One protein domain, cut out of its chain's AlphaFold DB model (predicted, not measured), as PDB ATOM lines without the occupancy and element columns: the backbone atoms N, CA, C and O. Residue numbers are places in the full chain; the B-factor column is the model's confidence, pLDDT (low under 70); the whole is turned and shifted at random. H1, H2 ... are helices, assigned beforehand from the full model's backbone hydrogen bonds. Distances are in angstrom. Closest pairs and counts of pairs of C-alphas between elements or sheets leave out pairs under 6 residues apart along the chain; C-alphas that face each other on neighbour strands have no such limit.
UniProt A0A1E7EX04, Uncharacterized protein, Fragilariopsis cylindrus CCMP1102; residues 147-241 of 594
ATOM      1  N   ARG A 147     150.383  98.010 171.951       95.56
ATOM      2  CA  ARG A 147     149.806  99.349 172.145       95.56
ATOM      3  C   ARG A 147     150.785 100.278 172.865       95.56
ATOM      4  O   ARG A 147     151.005 101.394 172.394       95.56
ATOM      5  N   LYS A 148     151.388  99.822 173.966       95.81
ATOM      6  CA  LYS A 148     152.407 100.564 174.727       95.81
ATOM      7  C   LYS A 148     153.635 100.868 173.868       95.81
ATOM      8  O   LYS A 148     154.066 102.017 173.792       95.81
ATOM      9  N   ARG A 149     154.128  99.882 173.111       96.31
ATOM     10  CA  ARG A 149     155.233 100.064 172.154       96.31
ATOM     11  C   ARG A 149     154.924 101.141 171.111       96.31
ATOM     12  O   ARG A 149     155.748 102.027 170.888       96.31
ATOM     13  N   LYS A 150     153.734 101.110 170.503       96.38
ATOM     14  CA  LYS A 150     153.285 102.148 169.560       96.38
ATOM     15  C   LYS A 150     153.193 103.525 170.217       96.38
ATOM     16  O   LYS A 150     153.587 104.505 169.592       96.38
ATOM     17  N   ALA A 151     152.721 103.604 171.462       95.38
ATOM     18  CA  ALA A 151     152.663 104.858 172.209       95.38
ATOM     19  C   ALA A 151     154.062 105.453 172.436       95.38
ATOM     20  O   ALA A 151     154.254 106.636 172.186       95.38
ATOM     21  N   ARG A 152     155.063 104.639 172.800       96.62
ATOM     22  CA  ARG A 152     156.459 105.098 172.945       96.62
ATOM     23  C   ARG A 152     157.044 105.626 171.639       96.62
ATOM     24  O   ARG A 152     157.645 106.696 171.620       96.62
ATOM     25  N   LEU A 153     156.826 104.914 170.531       96.69
ATOM     26  CA  LEU A 153     157.269 105.374 169.210       96.69
ATOM     27  C   LEU A 153     156.587 106.688 168.808       96.69
ATOM     28  O   LEU A 153     157.247 107.596 168.307       96.69
ATOM     29  N   ARG A 154     155.280 106.809 169.075       95.12
ATOM     30  CA  ARG A 154     154.529 108.051 168.863       95.12
ATOM     31  C   ARG A 154     155.112 109.175 169.717       95.12
ATOM     32  O   ARG A 154     155.410 110.229 169.183       95.12
ATOM     33  N   PHE A 155     155.368 108.940 170.999       95.56
ATOM     34  CA  PHE A 155     155.993 109.909 171.899       95.56
ATOM     35  C   PHE A 155     157.361 110.402 171.408       95.56
ATOM     36  O   PHE A 155     157.565 111.610 171.316       95.56
ATOM     37  N   ILE A 156     158.261 109.500 170.998       96.38
ATOM     38  CA  ILE A 156     159.556 109.885 170.411       96.38
ATOM     39  C   ILE A 156     159.341 110.768 169.177       96.38
ATOM     40  O   ILE A 156     159.934 111.840 169.075       96.38
ATOM     41  N   SER A 157     158.454 110.355 168.269       96.19
ATOM     42  CA  SER A 157     158.125 111.145 167.081       96.19
ATOM     43  C   SER A 157     157.528 112.511 167.440       96.19
ATOM     44  O   SER A 157     157.788 113.477 166.727       96.19
ATOM     45  N   CYS A 158     156.772 112.613 168.540       95.00
ATOM     46  CA  CYS A 158     156.217 113.874 169.034       95.00
ATOM     47  C   CYS A 158     157.331 114.857 169.385       95.00
ATOM     48  O   CYS A 158     157.286 116.014 168.984       95.00
ATOM     49  N   LEU A 159     158.326 114.383 170.139       94.88
ATOM     50  CA  LEU A 159     159.449 115.200 170.586       94.88
ATOM     51  C   LEU A 159     160.392 115.561 169.434       94.88
ATOM     52  O   LEU A 159     160.954 116.653 169.426       94.88
ATOM     53  N   GLN A 160     160.543 114.671 168.450       95.44
ATOM     54  CA  GLN A 160     161.344 114.926 167.251       95.44
ATOM     55  C   GLN A 160     160.709 115.976 166.329       95.44
ATOM     56  O   GLN A 160     161.431 116.808 165.793       95.44
ATOM     57  N   GLY A 161     159.380 115.972 166.175       93.88
ATOM     58  CA  GLY A 161     158.632 116.956 165.378       93.88
ATOM     59  C   GLY A 161     158.366 118.288 166.087       93.88
ATOM     60  O   GLY A 161     157.604 119.106 165.584       93.88
ATOM     61  N   TYR A 162     158.959 118.514 167.264       94.56
ATOM     62  CA  TYR A 162     158.655 119.655 168.134       94.56
ATOM     63  C   TYR A 162     158.734 121.011 167.420       94.56
ATOM     64  O   TYR A 162     157.856 121.852 167.609       94.56
ATOM     65  N   ASP A 163     159.771 121.238 166.608       94.69
ATOM     66  CA  ASP A 163     159.994 122.534 165.954       94.69
ATOM     67  C   ASP A 163     158.942 122.846 164.877       94.69
ATOM     68  O   ASP A 163     158.702 124.018 164.577       94.69
ATOM     69  N   ASP A 164     158.253 121.815 164.382       95.94
ATOM     70  CA  ASP A 164     157.186 121.925 163.391       95.94
ATOM     71  C   ASP A 164     155.820 122.212 164.028       95.94
ATOM     72  O   ASP A 164     154.832 122.344 163.316       95.94
ATOM     73  N   TYR A 165     155.714 122.317 165.355       94.38
ATOM     74  CA  TYR A 165     154.442 122.581 166.028       94.38
ATOM     75  C   TYR A 165     154.179 124.071 166.266       94.38
ATOM     76  O   TYR A 165     155.079 124.920 166.280       94.38
ATOM     77  N   THR A 166     152.904 124.393 166.502       93.00
ATOM     78  CA  THR A 166     152.465 125.725 166.932       93.00
ATOM     79  C   THR A 166     153.185 126.134 168.213       93.00
ATOM     80  O   THR A 166     153.632 125.302 169.011       93.00
ATOM     81  N   GLN A 167     153.324 127.442 168.432       92.50
ATOM     82  CA  GLN A 167     153.995 127.954 169.630       92.50
ATOM     83  C   GLN A 167     153.341 127.434 170.919       92.50
ATOM     84  O   GLN A 167     154.039 127.110 171.881       92.50
ATOM     85  N   GLN A 168     152.015 127.315 170.928       91.06
ATOM     86  CA  GLN A 168     151.271 126.830 172.083       91.06
ATOM     87  C   GLN A 168     151.538 125.349 172.367       91.06
ATOM     88  O   GLN A 168     151.891 125.004 173.495       91.06
ATOM     89  N   THR A 169     151.481 124.493 171.344       93.12
ATOM     90  CA  THR A 169     151.784 123.061 171.495       93.12
ATOM     91  C   THR A 169     153.229 122.837 171.934       93.12
ATOM     92  O   THR A 169     153.490 121.977 172.776       93.12
ATOM     93  N   ARG A 170     154.176 123.648 171.445       94.50
ATOM     94  CA  ARG A 170     155.569 123.638 171.919       94.50
ATOM     95  C   ARG A 170     155.679 124.000 173.397       94.50
ATOM     96  O   ARG A 170     156.309 123.270 174.156       94.50
ATOM     97  N   SER A 171     155.010 125.072 173.823       92.88
ATOM     98  CA  SER A 171     154.991 125.477 175.232       92.88
ATOM     99  C   SER A 171     154.425 124.380 176.135       92.88
ATOM    100  O   SER A 171     154.994 124.118 177.191       92.88
ATOM    101  N   LYS A 172     153.329 123.726 175.726       94.19
ATOM    102  CA  LYS A 172     152.739 122.625 176.496       94.19
ATOM    103  C   LYS A 172     153.632 121.384 176.496       94.19
ATOM    104  O   LYS A 172     153.745 120.709 177.515       94.19
ATOM    105  N   THR A 173     154.304 121.107 175.380       93.88
ATOM    106  CA  THR A 173     155.288 120.021 175.281       93.88
ATOM    107  C   THR A 173     156.425 120.213 176.276       93.88
ATOM    108  O   THR A 173     156.746 119.273 176.992       93.88
ATOM    109  N   ASP A 174     156.991 121.416 176.386       93.44
ATOM    110  CA  ASP A 174     158.076 121.675 177.340       93.44
ATOM    111  C   ASP A 174     157.621 121.529 178.805       93.44
ATOM    112  O   ASP A 174     158.354 120.968 179.619       93.44
ATOM    113  N   GLU A 175     156.403 121.976 179.140       92.94
ATOM    114  CA  GLU A 175     155.794 121.791 180.471       92.94
ATOM    115  C   GLU A 175     155.650 120.301 180.830       92.94
ATOM    116  O   GLU A 175     155.977 119.868 181.938       92.94
ATOM    117  N   LEU A 176     155.178 119.495 179.878       92.81
ATOM    118  CA  LEU A 176     154.986 118.067 180.097       92.81
ATOM    119  C   LEU A 176     156.307 117.290 180.098       92.81
ATOM    120  O   LEU A 176     156.417 116.334 180.857       92.81
ATOM    121  N   VAL A 177     157.310 117.693 179.308       92.81
ATOM    122  CA  VAL A 177     158.668 117.111 179.353       92.81
ATOM    123  C   VAL A 177     159.280 117.327 180.732       92.81
ATOM    124  O   VAL A 177     159.781 116.374 181.318       92.81
ATOM    125  N   TRP A 178     159.155 118.535 181.288       90.88
ATOM    126  CA  TRP A 178     159.586 118.818 182.658       90.88
ATOM    127  C   TRP A 178     158.893 117.896 183.670       90.88
ATOM    128  O   TRP A 178     159.548 117.244 184.478       90.88
ATOM    129  N   THR A 179     157.562 117.797 183.591       90.69
ATOM    130  CA  THR A 179     156.771 116.950 184.501       90.69
ATOM    131  C   THR A 179     157.159 115.472 184.375       90.69
ATOM    132  O   THR A 179     157.142 114.731 185.353       90.69
ATOM    133  N   PHE A 180     157.504 115.029 183.166       91.81
ATOM    134  CA  PHE A 180     157.929 113.663 182.893       91.81
ATOM    135  C   PHE A 180     159.287 113.356 183.534       91.81
ATOM    136  O   PHE A 180     159.420 112.319 184.180       91.81
ATOM    137  N   GLU A 181     160.269 114.248 183.374       89.38
ATOM    138  CA  GLU A 181     161.593 114.128 184.000       89.38
ATOM    139  C   GLU A 181     161.472 114.088 185.529       89.38
ATOM    140  O   GLU A 181     161.985 113.164 186.153       89.38
ATOM    141  N   GLU A 182     160.684 114.994 186.122       89.81
ATOM    142  CA  GLU A 182     160.457 115.046 187.576       89.81
ATOM    143  C   GLU A 182     159.846 113.746 188.134       89.81
ATOM    144  O   GLU A 182     160.104 113.361 189.273       89.81
ATOM    145  N   LEU A 183     159.024 113.053 187.343       89.75
ATOM    146  CA  LEU A 183     158.394 111.795 187.750       89.75
ATOM    147  C   LEU A 183     159.272 110.561 187.495       89.75
ATOM    148  O   LEU A 183     159.003 109.512 188.087       89.75
ATOM    149  N   LEU A 184     160.283 110.664 186.627       87.00
ATOM    150  CA  LEU A 184     161.272 109.610 186.390       87.00
ATOM    151  C   LEU A 184     162.472 109.697 187.337       87.00
ATOM    152  O   LEU A 184     163.048 108.663 187.676       87.00
ATOM    153  N   GLU A 185     162.875 110.899 187.745       83.62
ATOM    154  CA  GLU A 185     164.014 111.099 188.639       83.62
ATOM    155  C   GLU A 185     163.613 110.784 190.083       83.62
ATOM    156  O   GLU A 185     162.956 111.555 190.778       83.62
ATOM    157  N   PHE A 186     163.984 109.581 190.527       57.19
ATOM    158  CA  PHE A 186     163.489 109.019 191.778       57.19
ATOM    159  C   PHE A 186     164.233 109.437 193.053       57.19
ATOM    160  O   PHE A 186     163.702 109.081 194.104       57.19
ATOM    161  N   ASP A 187     165.376 110.153 193.048       53.72
ATOM    162  CA  ASP A 187     166.001 110.476 194.356       53.72
ATOM    163  C   ASP A 187     167.066 111.589 194.527       53.72
ATOM    164  O   ASP A 187     167.319 111.927 195.681       53.72
ATOM    165  N   ASP A 188     167.676 112.240 193.527       49.72
ATOM    166  CA  ASP A 188     168.822 113.135 193.831       49.72
ATOM    167  C   ASP A 188     168.535 114.647 193.683       49.72
ATOM    168  O   ASP A 188     168.566 115.239 192.610       49.72
ATOM    169  N   ASN A 189     168.254 115.251 194.845       51.94
ATOM    170  CA  ASN A 189     168.046 116.668 195.171       51.94
ATOM    171  C   ASN A 189     168.994 117.684 194.490       51.94
ATOM    172  O   ASN A 189     170.038 118.014 195.050       51.94
ATOM    173  N   ASP A 190     168.539 118.323 193.414       62.19
ATOM    174  CA  ASP A 190     168.820 119.746 193.148       62.19
ATOM    175  C   ASP A 190     167.700 120.330 192.264       62.19
ATOM    176  O   ASP A 190     167.814 120.497 191.050       62.19
ATOM    177  N   TYR A 191     166.541 120.579 192.883       64.19
ATOM    178  CA  TYR A 191     165.369 121.128 192.200       64.19
ATOM    179  C   TYR A 191     165.598 122.603 191.849       64.19
ATOM    180  O   TYR A 191     165.502 123.478 192.712       64.19
ATOM    181  N   LEU A 192     165.835 122.889 190.567       63.69
ATOM    182  CA  LEU A 192     165.641 124.234 190.021       63.69
ATOM    183  C   LEU A 192     164.171 124.637 190.172       63.69
ATOM    184  O   LEU A 192     163.260 123.823 190.004       63.69
ATOM    185  N   THR A 193     163.935 125.908 190.487       73.31
ATOM    186  CA  THR A 193     162.571 126.405 190.678       73.31
ATOM    187  C   THR A 193     161.811 126.448 189.346       73.31
ATOM    188  O   THR A 193     162.382 126.726 188.292       73.31
ATOM    189  N   GLU A 194     160.492 126.223 189.378       67.62
ATOM    190  CA  GLU A 194     159.606 126.258 188.194       67.62
ATOM    191  C   GLU A 194     159.757 127.566 187.381       67.62
ATOM    192  O   GLU A 194     159.650 127.575 186.155       67.62
ATOM    193  N   GLN A 195     160.090 128.679 188.047       66.06
ATOM    194  CA  GLN A 195     160.354 129.967 187.399       66.06
ATOM    195  C   GLN A 195     161.650 129.991 186.575       66.06
ATOM    196  O   GLN A 195     161.665 130.583 185.494       66.06
ATOM    197  N   GLU A 196     162.714 129.328 187.028       69.94
ATOM    198  CA  GLU A 196     163.973 129.219 186.280       69.94
ATOM    199  C   GLU A 196     163.811 128.305 185.056       69.94
ATOM    200  O   GLU A 196     164.395 128.557 184.000       69.94
ATOM    201  N   ALA A 197     162.935 127.300 185.147       65.69
ATOM    202  CA  ALA A 197     162.620 126.390 184.049       65.69
ATOM    203  C   ALA A 197     161.893 127.077 182.877       65.69
ATOM    204  O   ALA A 197     162.185 126.812 181.707       65.69
ATOM    205  N   ILE A 198     160.960 127.987 183.174       64.88
ATOM    206  CA  ILE A 198     160.166 128.684 182.151       64.88
ATOM    207  C   ILE A 198     161.046 129.647 181.338       64.88
ATOM    208  O   ILE A 198     160.899 129.723 180.112       64.88
ATOM    209  N   GLY A 199     162.000 130.308 182.004       71.44
ATOM    210  CA  GLY A 199     162.983 131.212 181.401       71.44
ATOM    211  C   GLY A 199     164.224 130.534 180.811       71.44
ATOM    212  O   GLY A 199     165.076 131.232 180.258       71.44
ATOM    213  N   ALA A 200     164.346 129.205 180.913       75.69
ATOM    214  CA  ALA A 200     165.522 128.481 180.444       75.69
ATOM    215  C   ALA A 200     165.790 128.733 178.952       75.69
ATOM    216  O   ALA A 200     164.863 128.794 178.133       75.69
ATOM    217  N   ALA A 201     167.075 128.843 178.603       85.44
ATOM    218  CA  ALA A 201     167.511 129.054 177.231       85.44
ATOM    219  C   ALA A 201     166.936 127.962 176.299       85.44
ATOM    220  O   ALA A 201     166.853 126.797 176.705       85.44
ATOM    221  N   PRO A 202     166.561 128.293 175.047       88.31
ATOM    222  CA  PRO A 202     166.016 127.325 174.088       88.31
ATOM    223  C   PRO A 202     166.874 126.063 173.909       88.31
ATOM    224  O   PRO A 202     166.338 124.978 173.685       88.31
ATOM    225  N   GLU A 203     168.196 126.197 174.049       89.75
ATOM    226  CA  GLU A 203     169.157 125.090 173.985       89.75
ATOM    227  C   GLU A 203     168.940 124.076 175.112       89.75
ATOM    228  O   GLU A 203     168.824 122.887 174.838       89.75
ATOM    229  N   HIS A 204     168.744 124.537 176.349       88.69
ATOM    230  CA  HIS A 204     168.497 123.662 177.496       88.69
ATOM    231  C   HIS A 204     167.191 122.866 177.345       88.69
ATOM    232  O   HIS A 204     167.130 121.670 177.624       88.69
ATOM    233  N   LYS A 205     166.130 123.509 176.834       90.56
ATOM    234  CA  LYS A 205     164.860 122.816 176.540       90.56
ATOM    235  C   LYS A 205     165.052 121.732 175.473       90.56
ATOM    236  O   LYS A 205     164.480 120.651 175.580       90.56
ATOM    237  N   ARG A 206     165.886 121.994 174.460       92.06
ATOM    238  CA  ARG A 206     166.222 121.022 173.410       92.06
ATOM    239  C   ARG A 206     167.046 119.849 173.943       92.06
ATOM    240  O   ARG A 206     166.747 118.711 173.588       92.06
ATOM    241  N   GLU A 207     168.046 120.115 174.778       93.06
ATOM    242  CA  GLU A 207     168.882 119.087 175.408       93.06
ATOM    243  C   GLU A 207     168.045 118.123 176.245       93.06
ATOM    244  O   GLU A 207     168.170 116.913 176.078       93.06
ATOM    245  N   ARG A 208     167.109 118.645 177.042       92.00
ATOM    246  CA  ARG A 208     166.154 117.835 177.812       92.00
ATOM    247  C   ARG A 208     165.306 116.917 176.957       92.00
ATOM    248  O   ARG A 208     165.273 115.710 177.171       92.00
ATOM    249  N   ARG A 209     164.690 117.458 175.899       94.38
ATOM    250  CA  ARG A 209     163.927 116.635 174.947       94.38
ATOM    251  C   ARG A 209     164.789 115.523 174.349       94.38
ATOM    252  O   ARG A 209     164.325 114.392 174.237       94.38
ATOM    253  N   GLN A 210     166.038 115.823 173.992       95.12
ATOM    254  CA  GLN A 210     166.965 114.829 173.450       95.12
ATOM    255  C   GLN A 210     167.377 113.781 174.495       95.12
ATOM    256  O   GLN A 210     167.481 112.596 174.160       95.12
ATOM    257  N   GLY A 211     167.576 114.195 175.747       94.06
ATOM    258  CA  GLY A 211     167.812 113.310 176.885       94.06
ATOM    259  C   GLY A 211     166.650 112.343 177.073       94.06
ATOM    260  O   GLY A 211     166.848 111.132 177.046       94.06
ATOM    261  N   LEU A 212     165.423 112.863 177.110       93.88
ATOM    262  CA  LEU A 212     164.215 112.060 177.255       93.88
ATOM    263  C   LEU A 212     164.000 111.089 176.081       93.88
ATOM    264  O   LEU A 212     163.682 109.923 176.304       93.88
ATOM    265  N   ILE A 213     164.237 111.520 174.834       95.94
ATOM    266  CA  ILE A 213     164.229 110.619 173.666       95.94
ATOM    267  C   ILE A 213     165.226 109.472 173.866       95.94
ATOM    268  O   ILE A 213     164.872 108.316 173.637       95.94
ATOM    269  N   SER A 214     166.447 109.785 174.301       95.81
ATOM    270  CA  SER A 214     167.509 108.793 174.499       95.81
ATOM    271  C   SER A 214     167.141 107.798 175.607       95.81
ATOM    272  O   SER A 214     167.281 106.592 175.412       95.81
ATOM    273  N   SER A 215     166.568 108.275 176.717       94.25
ATOM    274  CA  SER A 215     166.081 107.429 177.815       94.25
ATOM    275  C   SER A 215     164.979 106.467 177.363       94.25
ATOM    276  O   SER A 215     165.028 105.281 177.675       94.25
ATOM    277  N   ILE A 216     164.009 106.933 176.566       94.38
ATOM    278  CA  ILE A 216     162.942 106.066 176.033       94.38
ATOM    279  C   ILE A 216     163.471 105.102 174.958       94.38
ATOM    280  O   ILE A 216     162.934 104.007 174.793       94.38
ATOM    281  N   GLN A 217     164.530 105.457 174.226       94.69
ATOM    282  CA  GLN A 217     165.194 104.529 173.302       94.69
ATOM    283  C   GLN A 217     165.931 103.402 174.044       94.69
ATOM    284  O   GLN A 217     165.973 102.283 173.536       94.69
ATOM    285  N   GLY A 218     166.429 103.665 175.256       94.50
ATOM    286  CA  GLY A 218     167.016 102.678 176.172       94.50
ATOM    287  C   GLY A 218     166.003 101.855 176.983       94.50
ATOM    288  O   GLY A 218     166.386 101.194 177.941       94.50
ATOM    289  N   TYR A 219     164.714 101.868 176.626       94.38
ATOM    290  CA  TYR A 219     163.626 101.256 177.409       94.38
ATOM    291  C   TYR A 219     163.828  99.763 177.750       94.38
ATOM    292  O   TYR A 219     163.348  99.290 178.781       94.38
ATOM    293  N   ASP A 220     164.555  99.008 176.923       94.69
ATOM    294  CA  ASP A 220     164.852  97.592 177.188       94.69
ATOM    295  C   ASP A 220     165.817  97.388 178.372       94.69
ATOM    296  O   ASP A 220     165.915  96.283 178.905       94.69
ATOM    297  N   GLU A 221     166.485  98.439 178.843       96.00
ATOM    298  CA  GLU A 221     167.368  98.391 180.014       96.00
ATOM    299  C   GLU A 221     166.612  98.625 181.331       96.00
ATOM    300  O   GLU A 221     167.115  98.287 182.401       96.00
ATOM    301  N   PHE A 222     165.383  99.146 181.265       94.50
ATOM    302  CA  PHE A 222     164.571  99.446 182.445       94.50
ATOM    303  C   PHE A 222     164.077  98.166 183.126       94.50
ATOM    304  O   PHE A 222     163.754  97.171 182.467       94.50
ATOM    305  N   THR A 223     163.942  98.215 184.450       94.69
ATOM    306  CA  THR A 223     163.237  97.185 185.221       94.69
ATOM    307  C   THR A 223     161.755  97.137 184.837       94.69
ATOM    308  O   THR A 223     161.192  98.098 184.316       94.69
ATOM    309  N   GLU A 224     161.075  96.024 185.120       93.81
ATOM    310  CA  GLU A 224     159.644  95.869 184.810       93.81
ATOM    311  C   GLU A 224     158.779  96.986 185.427       93.81
ATOM    312  O   GLU A 224     157.902  97.537 184.765       93.81
ATOM    313  N   GLN A 225     159.087  97.400 186.662       93.06
ATOM    314  CA  GLN A 225     158.379  98.489 187.337       93.06
ATOM    315  C   GLN A 225     158.614  99.857 186.666       93.06
ATOM    316  O   GLN A 225     157.678 100.652 186.532       93.06
ATOM    317  N   GLU A 226     159.847 100.147 186.248       93.38
ATOM    318  CA  GLU A 226     160.194 101.387 185.538       93.38
ATOM    319  C   GLU A 226     159.553 101.428 184.150       93.38
ATOM    320  O   GLU A 226     159.053 102.473 183.736       93.38
ATOM    321  N   ARG A 227     159.491 100.287 183.459       95.12
ATOM    322  CA  ARG A 227     158.806 100.134 182.170       95.12
ATOM    323  C   ARG A 227     157.317 100.444 182.271       95.12
ATOM    324  O   ARG A 227     156.815 101.251 181.489       95.12
ATOM    325  N   ASP A 228     156.632  99.866 183.255       94.25
ATOM    326  CA  ASP A 228     155.208 100.127 183.488       94.25
ATOM    327  C   ASP A 228     154.941 101.594 183.849       94.25
ATOM    328  O   ASP A 228     153.974 102.190 183.367       94.25
ATOM    329  N   THR A 229     155.808 102.191 184.670       94.25
ATOM    330  CA  THR A 229     155.716 103.612 185.045       94.25
ATOM    331  C   THR A 229     155.929 104.508 183.826       94.25
ATOM    332  O   THR A 229     155.119 105.393 183.556       94.25
ATOM    333  N   THR A 230     156.964 104.228 183.033       94.81
ATOM    334  CA  THR A 230     157.287 104.959 181.802       94.81
ATOM    335  C   THR A 230     156.141 104.897 180.797       94.81
ATOM    336  O   THR A 230     155.771 105.915 180.215       94.81
ATOM    337  N   ASP A 231     155.523 103.728 180.623       96.12
ATOM    338  CA  ASP A 231     154.386 103.566 179.715       96.12
ATOM    339  C   ASP A 231     153.165 104.377 180.155       96.12
ATOM    340  O   ASP A 231     152.486 104.973 179.317       96.12
ATOM    341  N   GLN A 232     152.896 104.443 181.461       95.12
ATOM    342  CA  GLN A 232     151.823 105.283 181.999       95.12
ATOM    343  C   GLN A 232     152.102 106.769 181.766       95.12
ATOM    344  O   GLN A 232     151.208 107.483 181.309       95.12
ATOM    345  N   LEU A 233     153.332 107.225 182.019       95.00
ATOM    346  CA  LEU A 233     153.728 108.615 181.785       95.00
ATOM    347  C   LEU A 233     153.644 108.984 180.300       95.00
ATOM    348  O   LEU A 233     153.140 110.054 179.968       95.00
ATOM    349  N   VAL A 234     154.058 108.090 179.394       95.94
ATOM    350  CA  VAL A 234     153.956 108.291 177.938       95.94
ATOM    351  C   VAL A 234     152.500 108.431 177.500       95.94
ATOM    352  O   VAL A 234     152.167 109.331 176.728       95.94
ATOM    353  N   LEU A 235     151.614 107.564 177.994       95.50
ATOM    354  CA  LEU A 235     150.188 107.642 177.680       95.50
ATOM    355  C   LEU A 235     149.557 108.926 178.228       95.50
ATOM    356  O   LEU A 235     148.782 109.567 177.519       95.50
ATOM    357  N   MET A 236     149.909 109.316 179.456       95.56
ATOM    358  CA  MET A 236     149.451 110.561 180.071       95.56
ATOM    359  C   MET A 236     149.923 111.774 179.265       95.56
ATOM    360  O   MET A 236     149.101 112.599 178.886       95.56
ATOM    361  N   PHE A 237     151.209 111.834 178.905       95.75
ATOM    362  CA  PHE A 237     151.780 112.896 178.078       95.75
ATOM    363  C   PHE A 237     151.031 113.050 176.750       95.75
ATOM    364  O   PHE A 237     150.601 114.147 176.399       95.75
ATOM    365  N   LEU A 238     150.850 111.951 176.009       95.88
ATOM    366  CA  LEU A 238     150.177 111.990 174.709       95.88
ATOM    367  C   LEU A 238     148.713 112.421 174.844       95.88
ATOM    368  O   LEU A 238     148.227 113.174 174.007       95.88
ATOM    369  N   THR A 239     148.033 111.975 175.903       93.88
ATOM    370  CA  THR A 239     146.640 112.350 176.188       93.88
ATOM    371  C   THR A 239     146.523 113.835 176.535       93.88
ATOM    372  O   THR A 239     145.615 114.504 176.047       93.88
ATOM    373  N   GLU A 240     147.450 114.373 177.328       94.69
ATOM    374  CA  GLU A 240     147.479 115.790 177.707       94.69
ATOM    375  C   GLU A 240     147.784 116.698 176.510       94.69
ATOM    376  O   GLU A 240     147.085 117.688 176.307       94.69
ATOM    377  N   ILE A 241     148.762 116.345 175.664       94.44
ATOM    378  CA  ILE A 241     149.022 117.084 174.416       94.44
ATOM    379  C   ILE A 241     147.801 117.042 173.503       94.44
ATOM    380  O   ILE A 241     147.383 118.073 172.981       94.44
TER     381      ILE A 241
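What this domain is: This is residues 147 to 241 of the 594 residues of an uncharacterized protein of Fragilariopsis cylindrus CCMP1102 (UniProt A0A1E7EX04). Four longer helices make the body as two crossed layers: H1 and H4 run opposite ways in one pair, H2 and H5 run opposite ways in the other, and the second pair crosses the first at steep angles. The small H3 sits off to one side near H2, and in the link before it residues 185 to 190 stick out as a free loop. The printed part has 95 residues with five named helices, H1 to H5 in order along the chain, and no named strand; the class is all helix. It is compact, with a radius of gyration of the C-alphas of 13.2 A and spans of 36 by 33 by 20 A.

How they stand to each other: Begin with H1, residues 147 to 160, and look from it to H5, residues 224 to 241. They touch, the closest C-alphas being those of Lys 148 and Asp 231 at 6.1 A, at a steep tilt of 58 degrees, the same way; H5 touches H1 with residues 231 to 238 alone. H1 also touches H4, residues 202 to 217, at Ile 156 and Ile 213, whose C-alphas are the closest at 5.7 A; the tilt is a shallow 24 degrees, opposite ways. Go on to H2, residues 167 to 184, which is close to but not clearly touching H1. H2 touches H5 at a shallow tilt of 19 degrees, opposite ways; the closest C-alphas, of Leu 176 and Phe 237, are 6.4 A apart. H2 touches H4 at a steep tilt of 54 degrees, the same way, with the closest C-alphas, of Val 177 and Arg 209, 6.9 A apart. H3, residues 194 to 198, touches no helix, but is near H2. H4 and H5 are near each other. In H1, H2, H3, H4 and H5 every O i to N i+4 pair is within hydrogen-bond range.

Where its parts are: Find C-alpha 147 at (149.806, 99.349, 172.145); from there H1 runs 20.0 A to C-alpha 160. H2 begins at C-alpha 167, at (153.995, 127.954, 169.630), and runs 25.9 A to C-alpha 184. H3 has five residues, 194 to 198. H4 runs 22.8 A from C-alpha 202 to C-alpha 217. H5 runs 25.9 A from C-alpha 224 to C-alpha 241 at (149.022, 117.084, 174.416).

The domain as a whole: The two C-alphas farthest apart, of Arg 147 and Glu 196, are 36.0 A apart. The printed part has no cut and no long link; the link H3 to H4 is tight. Residues 199 to 204, of which 202 to 204 belong to H4, stand free. Look for low confidence, pLDDT under 70, at residues 186 to 192 and 194 to 198; the mean of the printed part is 88.9.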